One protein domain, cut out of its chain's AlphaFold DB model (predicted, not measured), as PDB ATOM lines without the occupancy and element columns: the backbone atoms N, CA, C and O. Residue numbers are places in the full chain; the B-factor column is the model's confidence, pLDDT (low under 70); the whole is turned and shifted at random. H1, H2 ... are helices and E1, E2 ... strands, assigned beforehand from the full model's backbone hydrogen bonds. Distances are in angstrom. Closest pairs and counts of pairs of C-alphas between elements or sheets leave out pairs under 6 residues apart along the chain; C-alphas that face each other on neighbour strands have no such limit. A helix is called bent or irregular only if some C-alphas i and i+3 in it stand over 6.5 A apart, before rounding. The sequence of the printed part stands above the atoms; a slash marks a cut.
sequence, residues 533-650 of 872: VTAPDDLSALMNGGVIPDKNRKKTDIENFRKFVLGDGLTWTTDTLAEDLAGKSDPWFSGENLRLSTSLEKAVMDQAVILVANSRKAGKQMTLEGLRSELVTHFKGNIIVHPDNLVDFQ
ATOM      1  N   VAL A 533      87.748  65.262 -92.497       77.12
ATOM      2  CA  VAL A 533      88.606  64.255 -93.151       77.12
ATOM      3  C   VAL A 533      88.044  62.840 -92.997       77.12
ATOM      4  O   VAL A 533      88.162  62.032 -93.912       77.12
ATOM      5  N   THR A 534      87.422  62.543 -91.856       78.81
ATOM      6  CA  THR A 534      86.905  61.203 -91.521       78.81
ATOM      7  C   THR A 534      85.416  61.030 -91.830       78.81
ATOM      8  O   THR A 534      84.956  59.909 -92.032       78.81
ATOM      9  N   ALA A 535      84.669  62.125 -91.964       81.69
ATOM     10  CA  ALA A 535      83.238  62.114 -92.244       81.69
ATOM     11  C   ALA A 535      82.820  61.353 -93.517       81.69
ATOM     12  O   ALA A 535      81.753  60.745 -93.491       81.69
ATOM     13  N   PRO A 536      83.602  61.307 -94.618       79.06
ATOM     14  CA  PRO A 536      83.272  60.444 -95.751       79.06
ATOM     15  C   PRO A 536      83.246  58.955 -95.384       79.06
ATOM     16  O   PRO A 536      82.381  58.227 -95.871       79.06
ATOM     17  N   ASP A 537      84.161  58.495 -94.524       80.44
ATOM     18  CA  ASP A 537      84.203  57.110 -94.036       80.44
ATOM     19  C   ASP A 537      83.029  56.821 -93.097       80.44
ATOM     20  O   ASP A 537      82.375  55.789 -93.241       80.44
ATOM     21  N   ASP A 538      82.696  57.759 -92.210       82.62
ATOM     22  CA  ASP A 538      81.541  57.641 -91.315       82.62
ATOM     23  C   ASP A 538      80.212  57.649 -92.075       82.62
ATOM     24  O   ASP A 538      79.323  56.857 -91.772       82.62
ATOM     25  N   LEU A 539      80.077  58.510 -93.089       83.88
ATOM     26  CA  LEU A 539      78.914  58.536 -93.973       83.88
ATOM     27  C   LEU A 539      78.811  57.226 -94.759       83.88
ATOM     28  O   LEU A 539      77.720  56.682 -94.897       83.88
ATOM     29  N   SER A 540      79.942  56.686 -95.227       81.81
ATOM     30  CA  SER A 540      79.973  55.375 -95.888       81.81
ATOM     31  C   SER A 540      79.507  54.283 -94.924       81.81
ATOM     32  O   SER A 540      78.619  53.510 -95.264       81.81
ATOM     33  N   ALA A 541      80.032  54.244 -93.698       81.69
ATOM     34  CA  ALA A 541      79.593  53.286 -92.686       81.69
ATOM     35  C   ALA A 541      78.094  53.438 -92.375       81.69
ATOM     36  O   ALA A 541      77.386  52.437 -92.293       81.69
ATOM     37  N   LEU A 542      77.587  54.670 -92.278       83.81
ATOM     38  CA  LEU A 542      76.174  54.954 -92.034       83.81
ATOM     39  C   LEU A 542      75.268  54.423 -93.156       83.81
ATOM     40  O   LEU A 542      74.252  53.792 -92.875       83.81
ATOM     41  N   MET A 543      75.661  54.631 -94.415       83.25
ATOM     42  CA  MET A 543      74.910  54.182 -95.596       83.25
ATOM     43  C   MET A 543      74.960  52.660 -95.799       83.25
ATOM     44  O   MET A 543      74.099  52.098 -96.468       83.25
ATOM     45  N   ASN A 544      75.947  51.978 -95.214       80.69
ATOM     46  CA  ASN A 544      76.187  50.544 -95.392       80.69
ATOM     47  C   ASN A 544      75.959  49.730 -94.100       80.69
ATOM     48  O   ASN A 544      76.567  48.676 -93.909       80.69
ATOM     49  N   GLY A 545      75.110  50.210 -93.184       73.19
ATOM     50  CA  GLY A 545      74.725  49.445 -91.988       73.19
ATOM     51  C   GLY A 545      75.867  49.196 -90.992       73.19
ATOM     52  O   GLY A 545      75.891  48.170 -90.317       73.19
ATOM     53  N   GLY A 546      76.824  50.121 -90.909       74.56
ATOM     54  CA  GLY A 546      77.955  50.092 -89.979       74.56
ATOM     55  C   GLY A 546      79.253  49.509 -90.545       74.56
ATOM     56  O   GLY A 546      80.240  49.434 -89.813       74.56
ATOM     57  N   VAL A 547      79.291  49.112 -91.822       76.19
ATOM     58  CA  VAL A 547      80.481  48.523 -92.465       76.19
ATOM     59  C   VAL A 547      81.003  49.442 -93.566       76.19
ATOM     60  O   VAL A 547      80.225  49.982 -94.340       76.19
ATOM     61  N   ILE A 548      82.322  49.599 -93.685       78.62
ATOM     62  CA  ILE A 548      82.935  50.285 -94.832       78.62
ATOM     63  C   ILE A 548      83.222  49.229 -95.912       78.62
ATOM     64  O   ILE A 548      83.988  48.302 -95.644       78.62
ATOM     65  N   PRO A 549      82.631  49.311 -97.119       72.12
ATOM     66  CA  PRO A 549      82.881  48.313 -98.153       72.12
ATOM     67  C   PRO A 549      84.321  48.412 -98.679       72.12
ATOM     68  O   PRO A 549      84.738  49.476 -99.130       72.12
ATOM     69  N   ASP A 550      85.069  47.305 -98.699       70.06
ATOM     70  CA  ASP A 550      86.455  47.296 -99.206       70.06
ATOM     71  C   ASP A 550      86.536  47.235-100.744       70.06
ATOM     72  O   ASP A 550      87.404  47.847-101.370       70.06
ATOM     73  N   LYS A 551      85.620  46.500-101.393       66.56
ATOM     74  CA  LYS A 551      85.559  46.359-102.860       66.56
ATOM     75  C   LYS A 551      84.437  47.210-103.433       66.56
ATOM     76  O   LYS A 551      83.315  47.165-102.948       66.56
ATOM     77  N   ASN A 552      84.733  47.940-104.510       70.06
ATOM     78  CA  ASN A 552      83.780  48.819-105.196       70.06
ATOM     79  C   ASN A 552      83.125  49.870-104.286       70.06
ATOM     80  O   ASN A 552      82.066  50.379-104.636       70.06
ATOM     81  N   ARG A 553      83.790  50.241-103.180       72.88
ATOM     82  CA  ARG A 553      83.332  51.194-102.162       72.88
ATOM     83  C   ARG A 553      82.501  52.345-102.720       72.88
ATOM     84  O   ARG A 553      81.317  52.439-102.448       72.88
ATOM     85  N   LYS A 554      83.094  53.141-103.615       69.44
ATOM     86  CA  LYS A 554      82.428  54.298-104.234       69.44
ATOM     87  C   LYS A 554      81.122  53.940-104.942       69.44
ATOM     88  O   LYS A 554      80.188  54.723-104.903       69.44
ATOM     89  N   LYS A 555      81.068  52.794-105.621       74.56
ATOM     90  CA  LYS A 555      79.871  52.348-106.338       74.56
ATOM     91  C   LYS A 555      78.777  51.942-105.348       74.56
ATOM     92  O   LYS A 555      77.649  52.382-105.516       74.56
ATOM     93  N   THR A 556      79.132  51.180-104.314       77.88
ATOM     94  CA  THR A 556      78.208  50.736-103.260       77.88
ATOM     95  C   THR A 556      77.693  51.905-102.417       77.88
ATOM     96  O   THR A 556      76.495  52.000-102.180       77.88
ATOM     97  N   ASP A 557      78.571  52.839-102.035       76.00
ATOM     98  CA  ASP A 557      78.212  54.044-101.276       76.00
ATOM     99  C   ASP A 557      77.232  54.919-102.064       76.00
ATOM    100  O   ASP A 557      76.234  55.374-101.516       76.00
ATOM    101  N   ILE A 558      77.484  55.126-103.364       71.44
ATOM    102  CA  ILE A 558      76.578  55.877-104.248       71.44
ATOM    103  C   ILE A 558      75.235  55.158-104.390       71.44
ATOM    104  O   ILE A 558      74.196  55.807-104.374       71.44
ATOM    105  N   GLU A 559      75.243  53.835-104.545       76.62
ATOM    106  CA  GLU A 559      74.020  53.046-104.693       76.62
ATOM    107  C   GLU A 559      73.159  53.103-103.426       76.62
ATOM    108  O   GLU A 559      71.986  53.454-103.504       76.62
ATOM    109  N   ASN A 560      73.745  52.871-102.252       78.00
ATOM    110  CA  ASN A 560      73.026  52.927-100.979       78.00
ATOM    111  C   ASN A 560      72.607  54.349-100.599       78.00
ATOM    112  O   ASN A 560      71.511  54.547-100.077       78.00
ATOM    113  N   PHE A 561      73.421  55.354-100.930       76.56
ATOM    114  CA  PHE A 561      73.008  56.744-100.789       76.56
ATOM    115  C   PHE A 561      71.812  57.069-101.688       76.56
ATOM    116  O   PHE A 561      70.857  57.699-101.245       76.56
ATOM    117  N   ARG A 562      71.809  56.598-102.939       71.94
ATOM    118  CA  ARG A 562      70.660  56.770-103.836       71.94
ATOM    119  C   ARG A 562      69.412  56.079-103.314       71.94
ATOM    120  O   ARG A 562      68.348  56.671-103.408       71.94
ATOM    121  N   LYS A 563      69.536  54.898-102.707       73.69
ATOM    122  CA  LYS A 563      68.418  54.234-102.016       73.69
ATOM    123  C   LYS A 563      67.901  55.057-100.838       73.69
ATOM    124  O   LYS A 563      66.696  55.189-100.674       73.69
ATOM    125  N   PHE A 564      68.795  55.654-100.051       76.62
ATOM    126  CA  PHE A 564      68.424  56.576 -98.973       76.62
ATOM    127  C   PHE A 564      67.686  57.824 -99.492       76.62
ATOM    128  O   PHE A 564      66.764  58.310 -98.834       76.62
ATOM    129  N   VAL A 565      68.076  58.323-100.669       69.44
ATOM    130  CA  VAL A 565      67.503  59.528-101.281       69.44
ATOM    131  C   VAL A 565      66.180  59.275-102.012       69.44
ATOM    132  O   VAL A 565      65.253  60.061-101.839       69.44
ATOM    133  N   LEU A 566      66.111  58.223-102.833       64.94
ATOM    134  CA  LEU A 566      65.049  57.960-103.818       64.94
ATOM    135  C   LEU A 566      64.171  56.747-103.477       64.94
ATOM    136  O   LEU A 566      63.186  56.509-104.165       64.94
ATOM    137  N   GLY A 567      64.540  55.955-102.467       59.38
ATOM    138  CA  GLY A 567      63.941  54.643-102.217       59.38
ATOM    139  C   GLY A 567      64.409  53.576-103.216       59.38
ATOM    140  O   GLY A 567      64.895  53.872-104.308       59.38
ATOM    141  N   ASP A 568      64.287  52.299-102.840       50.72
ATOM    142  CA  ASP A 568      64.305  51.212-103.823       50.72
ATOM    143  C   ASP A 568      62.921  51.221-104.491       50.72
ATOM    144  O   ASP A 568      61.922  50.996-103.810       50.72
ATOM    145  N   GLY A 569      62.843  51.475-105.803       45.41
ATOM    146  CA  GLY A 569      61.592  51.554-106.587       45.41
ATOM    147  C   GLY A 569      60.760  50.257-106.666       45.41
ATOM    148  O   GLY A 569      60.091  50.014-107.666       45.41
ATOM    149  N   LEU A 570      60.841  49.392-105.652       38.91
ATOM    150  CA  LEU A 570      60.176  48.097-105.514       38.91
ATOM    151  C   LEU A 570      59.508  47.888-104.138       38.91
ATOM    152  O   LEU A 570      58.919  46.829-103.921       38.91
ATOM    153  N   THR A 571      59.553  48.853-103.214       38.41
ATOM    154  CA  THR A 571      58.914  48.718-101.891       38.41
ATOM    155  C   THR A 571      57.989  49.886-101.580       38.41
ATOM    156  O   THR A 571      58.425  51.020-101.452       38.41
ATOM    157  N   TRP A 572      56.709  49.566-101.390       42.56
ATOM    158  CA  TRP A 572      55.577  50.465-101.127       42.56
ATOM    159  C   TRP A 572      55.579  51.094 -99.721       42.56
ATOM    160  O   TRP A 572      54.556  51.583 -99.251       42.56
ATOM    161  N   THR A 573      56.696  51.016 -99.001       46.88
ATOM    162  CA  THR A 573      56.794  51.412 -97.595       46.88
ATOM    163  C   THR A 573      58.226  51.819 -97.268       46.88
ATOM    164  O   THR A 573      59.047  50.939 -97.021       46.88
ATOM    165  N   THR A 574      58.506  53.124 -97.286       50.56
ATOM    166  CA  THR A 574      59.336  53.890 -96.328       50.56
ATOM    167  C   THR A 574      59.595  55.268 -96.928       50.56
ATOM    168  O   THR A 574      60.134  55.327 -98.030       50.56
ATOM    169  N   ASP A 575      59.279  56.334 -96.191       61.12
ATOM    170  CA  ASP A 575      59.523  57.727 -96.586       61.12
ATOM    171  C   ASP A 575      60.956  57.903 -97.126       61.12
ATOM    172  O   ASP A 575      61.932  57.453 -96.508       61.12
ATOM    173  N   THR A 576      61.103  58.504 -98.300       73.81
ATOM    174  CA  THR A 576      62.388  58.814 -98.940       73.81
ATOM    175  C   THR A 576      62.797  60.253 -98.634       73.81
ATOM    176  O   THR A 576      61.959  61.098 -98.319       73.81
ATOM    177  N   LEU A 577      64.091  60.585 -98.741       77.00
ATOM    178  CA  LEU A 577      64.505  61.982 -98.559       77.00
ATOM    179  C   LEU A 577      63.823  62.903 -99.585       77.00
ATOM    180  O   LEU A 577      63.493  64.033 -99.244       77.00
ATOM    181  N   ALA A 578      63.620  62.441-100.823       74.75
ATOM    182  CA  ALA A 578      62.927  63.211-101.853       74.75
ATOM    183  C   ALA A 578      61.465  63.517-101.473       74.75
ATOM    184  O   ALA A 578      61.019  64.646-101.673       74.75
ATOM    185  N   GLU A 579      60.751  62.560-100.874       73.38
ATOM    186  CA  GLU A 579      59.382  62.745-100.365       73.38
ATOM    187  C   GLU A 579      59.334  63.704 -99.167       73.38
ATOM    188  O   GLU A 579      58.545  64.654 -99.170       73.38
ATOM    189  N   ASP A 580      60.239  63.533 -98.197       75.44
ATOM    190  CA  ASP A 580      60.328  64.413 -97.023       75.44
ATOM    191  C   ASP A 580      60.665  65.862 -97.408       75.44
ATOM    192  O   ASP A 580      60.160  66.822 -96.816       75.44
ATOM    193  N   LEU A 581      61.530  66.028 -98.412       75.31
ATOM    194  CA  LEU A 581      61.897  67.318 -98.989       75.31
ATOM    195  C   LEU A 581      60.715  67.959 -99.729       75.31
ATOM    196  O   LEU A 581      60.443  69.144 -99.537       75.31
ATOM    197  N   ALA A 582      59.983  67.177-100.521       71.50
ATOM    198  CA  ALA A 582      58.786  67.628-101.227       71.50
ATOM    199  C   ALA A 582      57.605  67.952-100.291       71.50
ATOM    200  O   ALA A 582      56.646  68.589-100.721       71.50
ATOM    201  N   GLY A 583      57.653  67.525 -99.023       65.56
ATOM    202  CA  GLY A 583      56.583  67.748 -98.050       65.56
ATOM    203  C   GLY A 583      55.302  66.959 -98.341       65.56
ATOM    204  O   GLY A 583      54.254  67.289 -97.786       65.56
ATOM    205  N   LYS A 584      55.367  65.932 -99.201       60.06
ATOM    206  CA  LYS A 584      54.241  65.051 -99.531       60.06
ATOM    207  C   LYS A 584      54.224  63.882 -98.541       60.06
ATOM    208  O   LYS A 584      55.040  62.980 -98.652       60.06
ATOM    209  N   SER A 585      53.293  63.892 -97.584       44.88
ATOM    210  CA  SER A 585      53.060  62.771 -96.654       44.88
ATOM    211  C   SER A 585      51.842  61.916 -97.026       44.88
ATOM    212  O   SER A 585      51.370  61.150 -96.189       44.88
ATOM    213  N   ASP A 586      51.263  62.098 -98.219       37.78
ATOM    214  CA  ASP A 586      49.983  61.482 -98.581       37.78
ATOM    215  C   ASP A 586      50.184  60.290 -99.543       37.78
ATOM    216  O   ASP A 586      50.584  60.491-100.695       37.78
ATOM    217  N   PRO A 587      49.913  59.040 -99.115       38.69
ATOM    218  CA  PRO A 587      50.175  57.841 -99.908       38.69
ATOM    219  C   PRO A 587      49.237  57.655-101.111       38.69
ATOM    220  O   PRO A 587      49.344  56.640-101.792       38.69
ATOM    221  N   TRP A 588      48.310  58.583-101.378       36.50
ATOM    222  CA  TRP A 588      47.264  58.436-102.403       36.50
ATOM    223  C   TRP A 588      47.623  59.023-103.778       36.50
ATOM    224  O   TRP A 588      46.978  58.676-104.763       36.50
ATOM    225  N   PHE A 589      48.683  59.833-103.871       38.66
ATOM    226  CA  PHE A 589      49.208  60.374-105.138       38.66
ATOM    227  C   PHE A 589      50.549  59.725-105.555       38.66
ATOM    228  O   PHE A 589      51.233  60.211-106.451       38.66
ATOM    229  N   SER A 590      50.936  58.620-104.907       41.44
ATOM    230  CA  SER A 590      52.250  57.954-104.993       41.44
ATOM    231  C   SER A 590      52.417  57.015-106.200       41.44
ATOM    232  O   SER A 590      53.055  55.966-106.115       41.44
ATOM    233  N   GLY A 591      51.851  57.381-107.353       44.94
ATOM    234  CA  GLY A 591      52.099  56.653-108.600       44.94
ATOM    235  C   GLY A 591      53.476  56.931-109.213       44.94
ATOM    236  O   GLY A 591      53.956  56.133-110.018       44.94
ATOM    237  N   GLU A 592      54.130  58.039-108.848       54.53
ATOM    238  CA  GLU A 592      55.283  58.550-109.594       54.53
ATOM    239  C   GLU A 592      56.486  58.849-108.690       54.53
ATOM    240  O   GLU A 592      56.413  59.609-107.726       54.53
ATOM    241  N   ASN A 593      57.620  58.216-109.007       63.62
ATOM    242  CA  ASN A 593      58.866  58.315-108.245       63.62
ATOM    243  C   ASN A 593      59.445  59.742-108.314       63.62
ATOM    244  O   ASN A 593      59.971  60.124-109.365       63.62
ATOM    245  N   LEU A 594      59.429  60.486-107.198       70.88
ATOM    246  CA  LEU A 594      60.152  61.757-107.054       70.88
ATOM    247  C   LEU A 594      61.655  61.554-107.297       70.88
ATOM    248  O   LEU A 594      62.254  60.578-106.840       70.88
ATOM    249  N   ARG A 595      62.293  62.486-108.012       71.75
ATOM    250  CA  ARG A 595      63.732  62.420-108.332       71.75
ATOM    251  C   ARG A 595      64.418  63.717-107.962       71.75
ATOM    252  O   ARG A 595      63.933  64.775-108.323       71.75
ATOM    253  N   LEU A 596      65.574  63.667-107.305       74.19
ATOM    254  CA  LEU A 596      66.382  64.877-107.128       74.19
ATOM    255  C   LEU A 596      67.100  65.235-108.436       74.19
ATOM    256  O   LEU A 596      67.610  64.355-109.135       74.19
ATOM    257  N   SER A 597      67.217  66.529-108.733       71.81
ATOM    258  CA  SER A 597      68.128  67.012-109.771       71.81
ATOM    259  C   SER A 597      69.567  66.595-109.450       71.81
ATOM    260  O   SER A 597      69.953  66.488-108.287       71.81
ATOM    261  N   THR A 598      70.413  66.387-110.465       71.56
ATOM    262  CA  THR A 598      71.828  66.027-110.234       71.56
ATOM    263  C   THR A 598      72.558  67.075-109.383       71.56
ATOM    264  O   THR A 598      73.471  66.749-108.621       71.56
ATOM    265  N   SER A 599      72.158  68.343-109.505       64.69
ATOM    266  CA  SER A 599      72.689  69.449-108.708       64.69
ATOM    267  C   SER A 599      72.274  69.331-107.243       64.69
ATOM    268  O   SER A 599      73.124  69.471-106.361       64.69
ATOM    269  N   LEU A 600      70.998  69.030-106.987       74.06
ATOM    270  CA  LEU A 600      70.475  68.838-105.641       74.06
ATOM    271  C   LEU A 600      71.015  67.549-105.005       74.06
ATOM    272  O   LEU A 600      71.493  67.605-103.881       74.06
ATOM    273  N   GLU A 601      71.074  66.424-105.728       76.00
ATOM    274  CA  GLU A 601      71.676  65.158-105.263       76.00
ATOM    275  C   GLU A 601      73.120  65.375-104.777       76.00
ATOM    276  O   GLU A 601      73.505  64.921-103.697       76.00
ATOM    277  N   LYS A 602      73.916  66.135-105.540       71.44
ATOM    278  CA  LYS A 602      75.292  66.481-105.164       71.44
ATOM    279  C   LYS A 602      75.348  67.389-103.935       71.44
ATOM    280  O   LYS A 602      76.179  67.162-103.061       71.44
ATOM    281  N   ALA A 603      74.486  68.399-103.865       73.19
ATOM    282  CA  ALA A 603      74.439  69.303-102.722       73.19
ATOM    283  C   ALA A 603      74.015  68.577-101.438       73.19
ATOM    284  O   ALA A 603      74.615  68.795-100.388       73.19
ATOM    285  N   VAL A 604      73.040  67.671-101.531       79.06
ATOM    286  CA  VAL A 604      72.617  66.800-100.430       79.06
ATOM    287  C   VAL A 604      73.776  65.906 -99.991       79.06
ATOM    288  O   VAL A 604      74.035  65.807 -98.795       79.06
ATOM    289  N   MET A 605      74.518  65.308-100.929       77.69
ATOM    290  CA  MET A 605      75.722  64.524-100.626       77.69
ATOM    291  C   MET A 605      76.792  65.331 -99.886       77.69
ATOM    292  O   MET A 605      77.292  64.905 -98.843       77.69
ATOM    293  N   ASP A 606      77.156  66.498-100.420       73.81
ATOM    294  CA  ASP A 606      78.195  67.345 -99.834       73.81
ATOM    295  C   ASP A 606      77.750  67.847 -98.438       73.81
ATOM    296  O   ASP A 606      78.538  67.839 -97.487       73.81
ATOM    297  N   GLN A 607      76.464  68.178 -98.270       79.38
ATOM    298  CA  GLN A 607      75.892  68.563 -96.979       79.38
ATOM    299  C   GLN A 607      75.817  67.387 -95.994       79.38
ATOM    300  O   GLN A 607      76.049  67.581 -94.801       79.38
ATOM    301  N   ALA A 608      75.554  66.163 -96.458       81.88
ATOM    302  CA  ALA A 608      75.516  64.980 -95.604       81.88
ATOM    303  C   ALA A 608      76.874  64.725 -94.931       81.88
ATOM    304  O   ALA A 608      76.929  64.482 -93.726       81.88
ATOM    305  N   VAL A 609      77.975  64.871 -95.679       80.38
ATOM    306  CA  VAL A 609      79.342  64.774 -95.131       80.38
ATOM    307  C   VAL A 609      79.564  65.814 -94.029       80.38
ATOM    308  O   VAL A 609      80.126  65.505 -92.981       80.38
ATOM    309  N   ILE A 610      79.080  67.039 -94.225       78.62
ATOM    310  CA  ILE A 610      79.219  68.127 -93.250       78.62
ATOM    311  C   ILE A 610      78.416  67.867 -91.977       78.62
ATOM    312  O   ILE A 610      78.910  68.119 -90.879       78.62
ATOM    313  N   LEU A 611      77.181  67.381 -92.101       83.81
ATOM    314  CA  LEU A 611      76.342  67.069 -90.943       83.81
ATOM    315  C   LEU A 611      76.954  65.923 -90.128       83.81
ATOM    316  O   LEU A 611      77.055  66.021 -88.905       83.81
ATOM    317  N   VAL A 612      77.478  64.893 -90.802       85.94
ATOM    318  CA  VAL A 612      78.242  63.814 -90.155       85.94
ATOM    319  C   VAL A 612      79.487  64.363 -89.444       85.94
ATOM    320  O   VAL A 612      79.713  64.034 -88.278       85.94
ATOM    321  N   ALA A 613      80.245  65.261 -90.083       82.94
ATOM    322  CA  ALA A 613      81.402  65.912 -89.465       82.94
ATOM    323  C   ALA A 613      81.020  66.743 -88.224       82.94
ATOM    324  O   ALA A 613      81.684  66.654 -87.192       82.94
ATOM    325  N   ASN A 614      79.932  67.515 -88.289       81.00
ATOM    326  CA  ASN A 614      79.435  68.313 -87.164       81.00
ATOM    327  C   ASN A 614      78.993  67.434 -85.987       81.00
ATOM    328  O   ASN A 614      79.340  67.729 -84.840       81.00
ATOM    329  N   SER A 615      78.282  66.337 -86.258       85.00
ATOM    330  CA  SER A 615      77.900  65.365 -85.230       85.00
ATOM    331  C   SER A 615      79.125  64.732 -84.581       85.00
ATOM    332  O   SER A 615      79.224  64.717 -83.352       85.00
ATOM    333  N   ARG A 616      80.123  64.330 -85.380       83.75
ATOM    334  CA  ARG A 616      81.387  63.784 -84.872       83.75
ATOM    335  C   ARG A 616      82.162  64.790 -84.024       83.75
ATOM    336  O   ARG A 616      82.607  64.441 -82.932       83.75
ATOM    337  N   LYS A 617      82.280  66.039 -84.480       83.06
ATOM    338  CA  LYS A 617      82.882  67.138 -83.708       83.06
ATOM    339  C   LYS A 617      82.170  67.337 -82.368       83.06
ATOM    340  O   LYS A 617      82.822  67.553 -81.352       83.06
ATOM    341  N   ALA A 618      80.841  67.245 -82.358       83.12
ATOM    342  CA  ALA A 618      80.025  67.339 -81.152       83.12
ATOM    343  C   ALA A 618      80.076  66.075 -80.265       83.12
ATOM    344  O   ALA A 618      79.387  66.028 -79.246       83.12
ATOM    345  N   GLY A 619      80.854  65.050 -80.639       81.19
ATOM    346  CA  GLY A 619      80.953  63.781 -79.915       81.19
ATOM    347  C   GLY A 619      79.702  62.902 -80.024       81.19
ATOM    348  O   GLY A 619      79.499  62.027 -79.185       81.19
ATOM    349  N   LYS A 620      78.846  63.139 -81.024       83.25
ATOM    350  CA  LYS A 620      77.595  62.408 -81.260       83.25
ATOM    351  C   LYS A 620      77.729  61.476 -82.463       83.25
ATOM    352  O   LYS A 620      78.374  61.813 -83.454       83.25
ATOM    353  N   GLN A 621      77.082  60.314 -82.399       79.19
ATOM    354  CA  GLN A 621      76.918  59.447 -83.567       79.19
ATOM    355  C   GLN A 621      75.724  59.925 -84.397       79.19
ATOM    356  O   GLN A 621      74.641  60.143 -83.858       79.19
ATOM    357  N   MET A 622      75.934  60.089 -85.703       86.88
ATOM    358  CA  MET A 622      74.861  60.392 -86.648       86.88
ATOM    359  C   MET A 622      74.083  59.111 -86.969       86.88
ATOM    360  O   MET A 622      74.694  58.105 -87.321       86.88
ATOM    361  N   THR A 623      72.752  59.141 -86.869       85.38
ATOM    362  CA  THR A 623      71.871  58.058 -87.343       85.38
ATOM    363  C   THR A 623      71.338  58.379 -88.740       85.38
ATOM    364  O   THR A 623      71.358  59.532 -89.161       85.38
ATOM    365  N   LEU A 624      70.849  57.371 -89.472       80.81
ATOM    366  CA  LEU A 624      70.305  57.567 -90.821       80.81
ATOM    367  C   LEU A 624      69.067  58.486 -90.794       80.81
ATOM    368  O   LEU A 624      68.939  59.388 -91.616       80.81
ATOM    369  N   GLU A 625      68.197  58.297 -89.800       79.25
ATOM    370  CA  GLU A 625      67.010  59.126 -89.560       79.25
ATOM    371  C   GLU A 625      67.380  60.551 -89.114       79.25
ATOM    372  O   GLU A 625      66.818  61.525 -89.611       79.25
ATOM    373  N   GLY A 626      68.384  60.692 -88.239       81.75
ATOM    374  CA  GLY A 626      68.907  61.996 -87.823       81.75
ATOM    375  C   GLY A 626      69.517  62.770 -88.993       81.75
ATOM    376  O   GLY A 626      69.205  63.943 -89.185       81.75
ATOM    377  N   LEU A 627      70.304  62.090 -89.834       84.12
ATOM    378  CA  LEU A 627      70.862  62.661 -91.058       84.12
ATOM    379  C   LEU A 627      69.751  63.125 -92.004       84.12
ATOM    380  O   LEU A 627      69.835  64.225 -92.544       84.12
ATOM    381  N   ARG A 628      68.702  62.312 -92.184       83.19
ATOM    382  CA  ARG A 628      67.544  62.668 -93.011       83.19
ATOM    383  C   ARG A 628      66.846  63.917 -92.487       83.19
ATOM    384  O   ARG A 628      66.695  64.874 -93.236       83.19
ATOM    385  N   SER A 629      66.499  63.944 -91.204       81.81
ATOM    386  CA  SER A 629      65.827  65.084 -90.569       81.81
ATOM    387  C   SER A 629      66.646  66.379 -90.665       81.81
ATOM    388  O   SER A 629      66.106  67.444 -90.979       81.81
ATOM    389  N   GLU A 630      67.968  66.304 -90.473       81.94
ATOM    390  CA  GLU A 630      68.853  67.464 -90.611       81.94
ATOM    391  C   GLU A 630      69.007  67.928 -92.068       81.94
ATOM    392  O   GLU A 630      69.023  69.135 -92.317       81.94
ATOM    393  N   LEU A 631      69.068  67.005 -93.037       83.50
ATOM    394  CA  LEU A 631      69.066  67.335 -94.467       83.50
ATOM    395  C   LEU A 631      67.743  67.987 -94.882       83.50
ATOM    396  O   LEU A 631      67.764  69.030 -95.535       83.50
ATOM    397  N   VAL A 632      66.607  67.438 -94.445       81.81
ATOM    398  CA  VAL A 632      65.286  68.041 -94.667       81.81
ATOM    399  C   VAL A 632      65.263  69.434 -94.069       81.81
ATOM    400  O   VAL A 632      64.993  70.389 -94.778       81.81
ATOM    401  N   THR A 633      65.654  69.604 -92.809       80.75
ATOM    402  CA  THR A 633      65.713  70.927 -92.166       80.75
ATOM    403  C   THR A 633      66.635  71.905 -92.904       80.75
ATOM    404  O   THR A 633      66.377  73.108 -92.917       80.75
ATOM    405  N   HIS A 634      67.719  71.418 -93.515       78.25
ATOM    406  CA  HIS A 634      68.665  72.251 -94.251       78.25
ATOM    407  C   HIS A 634      68.110  72.740 -95.595       78.25
ATOM    408  O   HIS A 634      68.300  73.908 -95.942       78.25
ATOM    409  N   PHE A 635      67.460  71.856 -96.352       79.25
ATOM    410  CA  PHE A 635      67.001  72.138 -97.714       79.25
ATOM    411  C   PHE A 635      65.530  72.569 -97.792       79.25
ATOM    412  O   PHE A 635      65.148  73.237 -98.752       79.25
ATOM    413  N   LYS A 636      64.712  72.254 -96.781       70.38
ATOM    414  CA  LYS A 636      63.295  72.630 -96.700       70.38
ATOM    415  C   LYS A 636      63.150  74.150 -96.773       70.38
ATOM    416  O   LYS A 636      63.746  74.882 -95.986       70.38
ATOM    417  N   GLY A 637      62.356  74.605 -97.741       65.81
ATOM    418  CA  GLY A 637      62.146  76.023 -98.050       65.81
ATOM    419  C   GLY A 637      63.080  76.613 -99.113       65.81
ATOM    420  O   GLY A 637      62.876  77.758 -99.480       65.81
ATOM    421  N   ASN A 638      64.063  75.856 -99.619       72.25
ATOM    422  CA  ASN A 638      64.940  76.268-100.731       72.25
ATOM    423  C   ASN A 638      64.812  75.345-101.952       72.25
ATOM    424  O   ASN A 638      65.679  75.339-102.828       72.25
ATOM    425  N   ILE A 639      63.771  74.522-101.987       77.12
ATOM    426  CA  ILE A 639      63.540  73.518-103.018       77.12
ATOM    427  C   ILE A 639      62.129  73.653-103.571       77.12
ATOM    428  O   ILE A 639      61.225  74.141-102.892       77.12
ATOM    429  N   ILE A 640      61.969  73.202-104.802       73.62
ATOM    430  CA  ILE A 640      60.715  73.152-105.541       73.62
ATOM    431  C   ILE A 640      60.519  71.747-106.083       73.62
ATOM    432  O   ILE A 640      61.481  70.991-106.236       73.62
ATOM    433  N   VAL A 641      59.271  71.408-106.379       75.00
ATOM    434  CA  VAL A 641      58.924  70.153-107.043       75.00
ATOM    435  C   VAL A 641      58.390  70.529-108.410       75.00
ATOM    436  O   VAL A 641      57.352  71.169-108.503       75.00
ATOM    437  N   HIS A 642      59.129  70.188-109.455       69.38
ATOM    438  CA  HIS A 642      58.685  70.375-110.825       69.38
ATOM    439  C   HIS A 642      57.508  69.439-111.144       69.38
ATOM    440  O   HIS A 642      57.386  68.377-110.523       69.38
ATOM    441  N   PRO A 643      56.689  69.783-112.152       62.03
ATOM    442  CA  PRO A 643      55.599  68.928-112.616       62.03
ATOM    443  C   PRO A 643      56.043  67.521-113.040       62.03
ATOM    444  O   PRO A 643      55.315  66.562-112.826       62.03
ATOM    445  N   ASP A 644      57.275  67.351-113.540       63.41
ATOM    446  CA  ASP A 644      57.845  66.039-113.895       63.41
ATOM    447  C   ASP A 644      58.364  65.233-112.684       63.41
ATOM    448  O   ASP A 644      59.165  64.303-112.837       63.41
ATOM    449  N   ASN A 645      57.937  65.602-111.472       68.62
ATOM    450  CA  ASN A 645      58.376  65.051-110.189       68.62
ATOM    451  C   ASN A 645      59.883  65.216-109.906       68.62
ATOM    452  O   ASN A 645      60.434  64.549-109.019       68.62
ATOM    453  N   LEU A 646      60.567  66.115-110.622       72.88
ATOM    454  CA  LEU A 646      61.935  66.507-110.304       72.88
ATOM    455  C   LEU A 646      61.936  67.491-109.127       72.88
ATOM    456  O   LEU A 646      61.371  68.573-109.202       72.88
ATOM    457  N   VAL A 647      62.619  67.155-108.042       77.31
ATOM    458  CA  VAL A 647      62.908  68.080-106.947       77.31
ATOM    459  C   VAL A 647      64.211  68.808-107.269       77.31
ATOM    460  O   VAL A 647      65.254  68.175-107.464       77.31
ATOM    461  N   ASP A 648      64.172  70.135-107.319       75.19
ATOM    462  CA  ASP A 648      65.342  70.977-107.587       75.19
ATOM    463  C   ASP A 648      65.372  72.184-106.642       75.19
ATOM    464  O   ASP A 648      64.473  72.382-105.826       75.19
ATOM    465  N   PHE A 649      66.425  72.991-106.718       77.31
ATOM    466  CA  PHE A 649      66.499  74.245-105.980       77.31
ATOM    467  C   PHE A 649      65.461  75.259-106.464       77.31
ATOM    468  O   PHE A 649      65.261  75.448-107.666       77.31
ATOM    469  N   GLN A 650      64.881  75.988-105.512       73.38
ATOM    470  CA  GLN A 650      64.112  77.191-105.801       73.38
ATOM    471  C   GLN A 650      64.996  78.195-106.550       73.38
ATOM    472  O   GLN A 650      66.157  78.418-106.194       73.38
TER     473      GLN A 650
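AT A GLANCE: This is residues 533 to 650 of the 872 residues of an uncharacterized protein of Idiomarinaceae bacterium (UniProt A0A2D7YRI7). Five helices meet in a closed ring of contacts, H1 to H2 to H3 to H5 to H4 and back to H1, and a small two-strand hairpin, E1 and E2, packs at one end on H3 and on the first turns of H4. H4 is the longest helix; H1 crosses it at its residues 608 to 616, H5 crosses it nearer its start, at its residues 604 to 612, and the long loop of residues 583 to 597 lies at the hairpin's end of the domain. The 118 printed residues hold H1, H2, H3, H4, H5, E1 and E2 in that order, mostly helix, with E1 and E2 antiparallel. The whole is compact, with a radius of gyration of the C-alphas of 14.3 A and spans of 39 by 29 by 23 A.

HOW THE PARTS SIT: E1, residues 639 to 641, and E2, residues 646 to 649, form an antiparallel hairpin at 156 degrees, with N 640 and O 648 at 2.8 A and N 648 and O 640 at 3.0 A, within hydrogen-bond range. Residues 595 to 596 make a short parallel pairing with 646 to 647 of E2. The closest C-alphas of H3, residues 577 to 582, and E1 are those of Ala 582 and Val 641, 6.3 A apart. Those of H4, residues 598 to 617, and E2 are Leu 600 and Asp 648, 5.9 A apart. H5, residues 624 to 635, touches H3 at a shallow tilt of 34 degrees, only just short of steep, with C-alphas 581 and 632 closest at 5.5 A. H4 touches H5 with residues 604 to 612 alone, at a steep tilt of 61 degrees, opposite ways, C-alphas 608 and 627 being closest at 6.9 A. H1, residues 533 to 543, touches H4 at 71 degrees, only just about perpendicular, closest at C-alphas 535 and 613, 5.1 A. H2, residues 553 to 566, touches H1 at a steep tilt of 60 degrees, closest at C-alphas 540 and 557, 5.8 A, and touches H3 with residues 564 to 566 alone, closest at C-alphas 565 and 577, 4.7 A. H2 and H4 are near each other; H3 and H4 are apart. Each O i to N i+4 pair is within hydrogen-bond range in H2, H3, H4 and H5, and 6 of 7 in H1.

IN THESE COORDINATES: H1, residues 533 to 543, starts at C-alpha 533 (88.606, 64.255, -93.151) and is 17.2 A long; it is irregular, with C-alphas 533 and 536 7.1 A apart. H2 is 19.6 A, H3 8.5 A, H4 28.8 A and H5 16.5 A long; H4 begins at C-alpha 598 (71.828, 66.027, -110.234). E1 is 7.0 A and E2 10.0 A long, E2 ending at C-alpha 649 (66.499, 74.245, -105.980).

THE WHOLE: The C-alphas farthest apart are those of Val 533 and Trp 588, 42.8 A. The printed part has no cut; the link H3 to H4 is long, with 15 residues. The mean pLDDT of the printed part is 71.8, and 30 residues are under 70, among them 565 to 575 and 583 to 593.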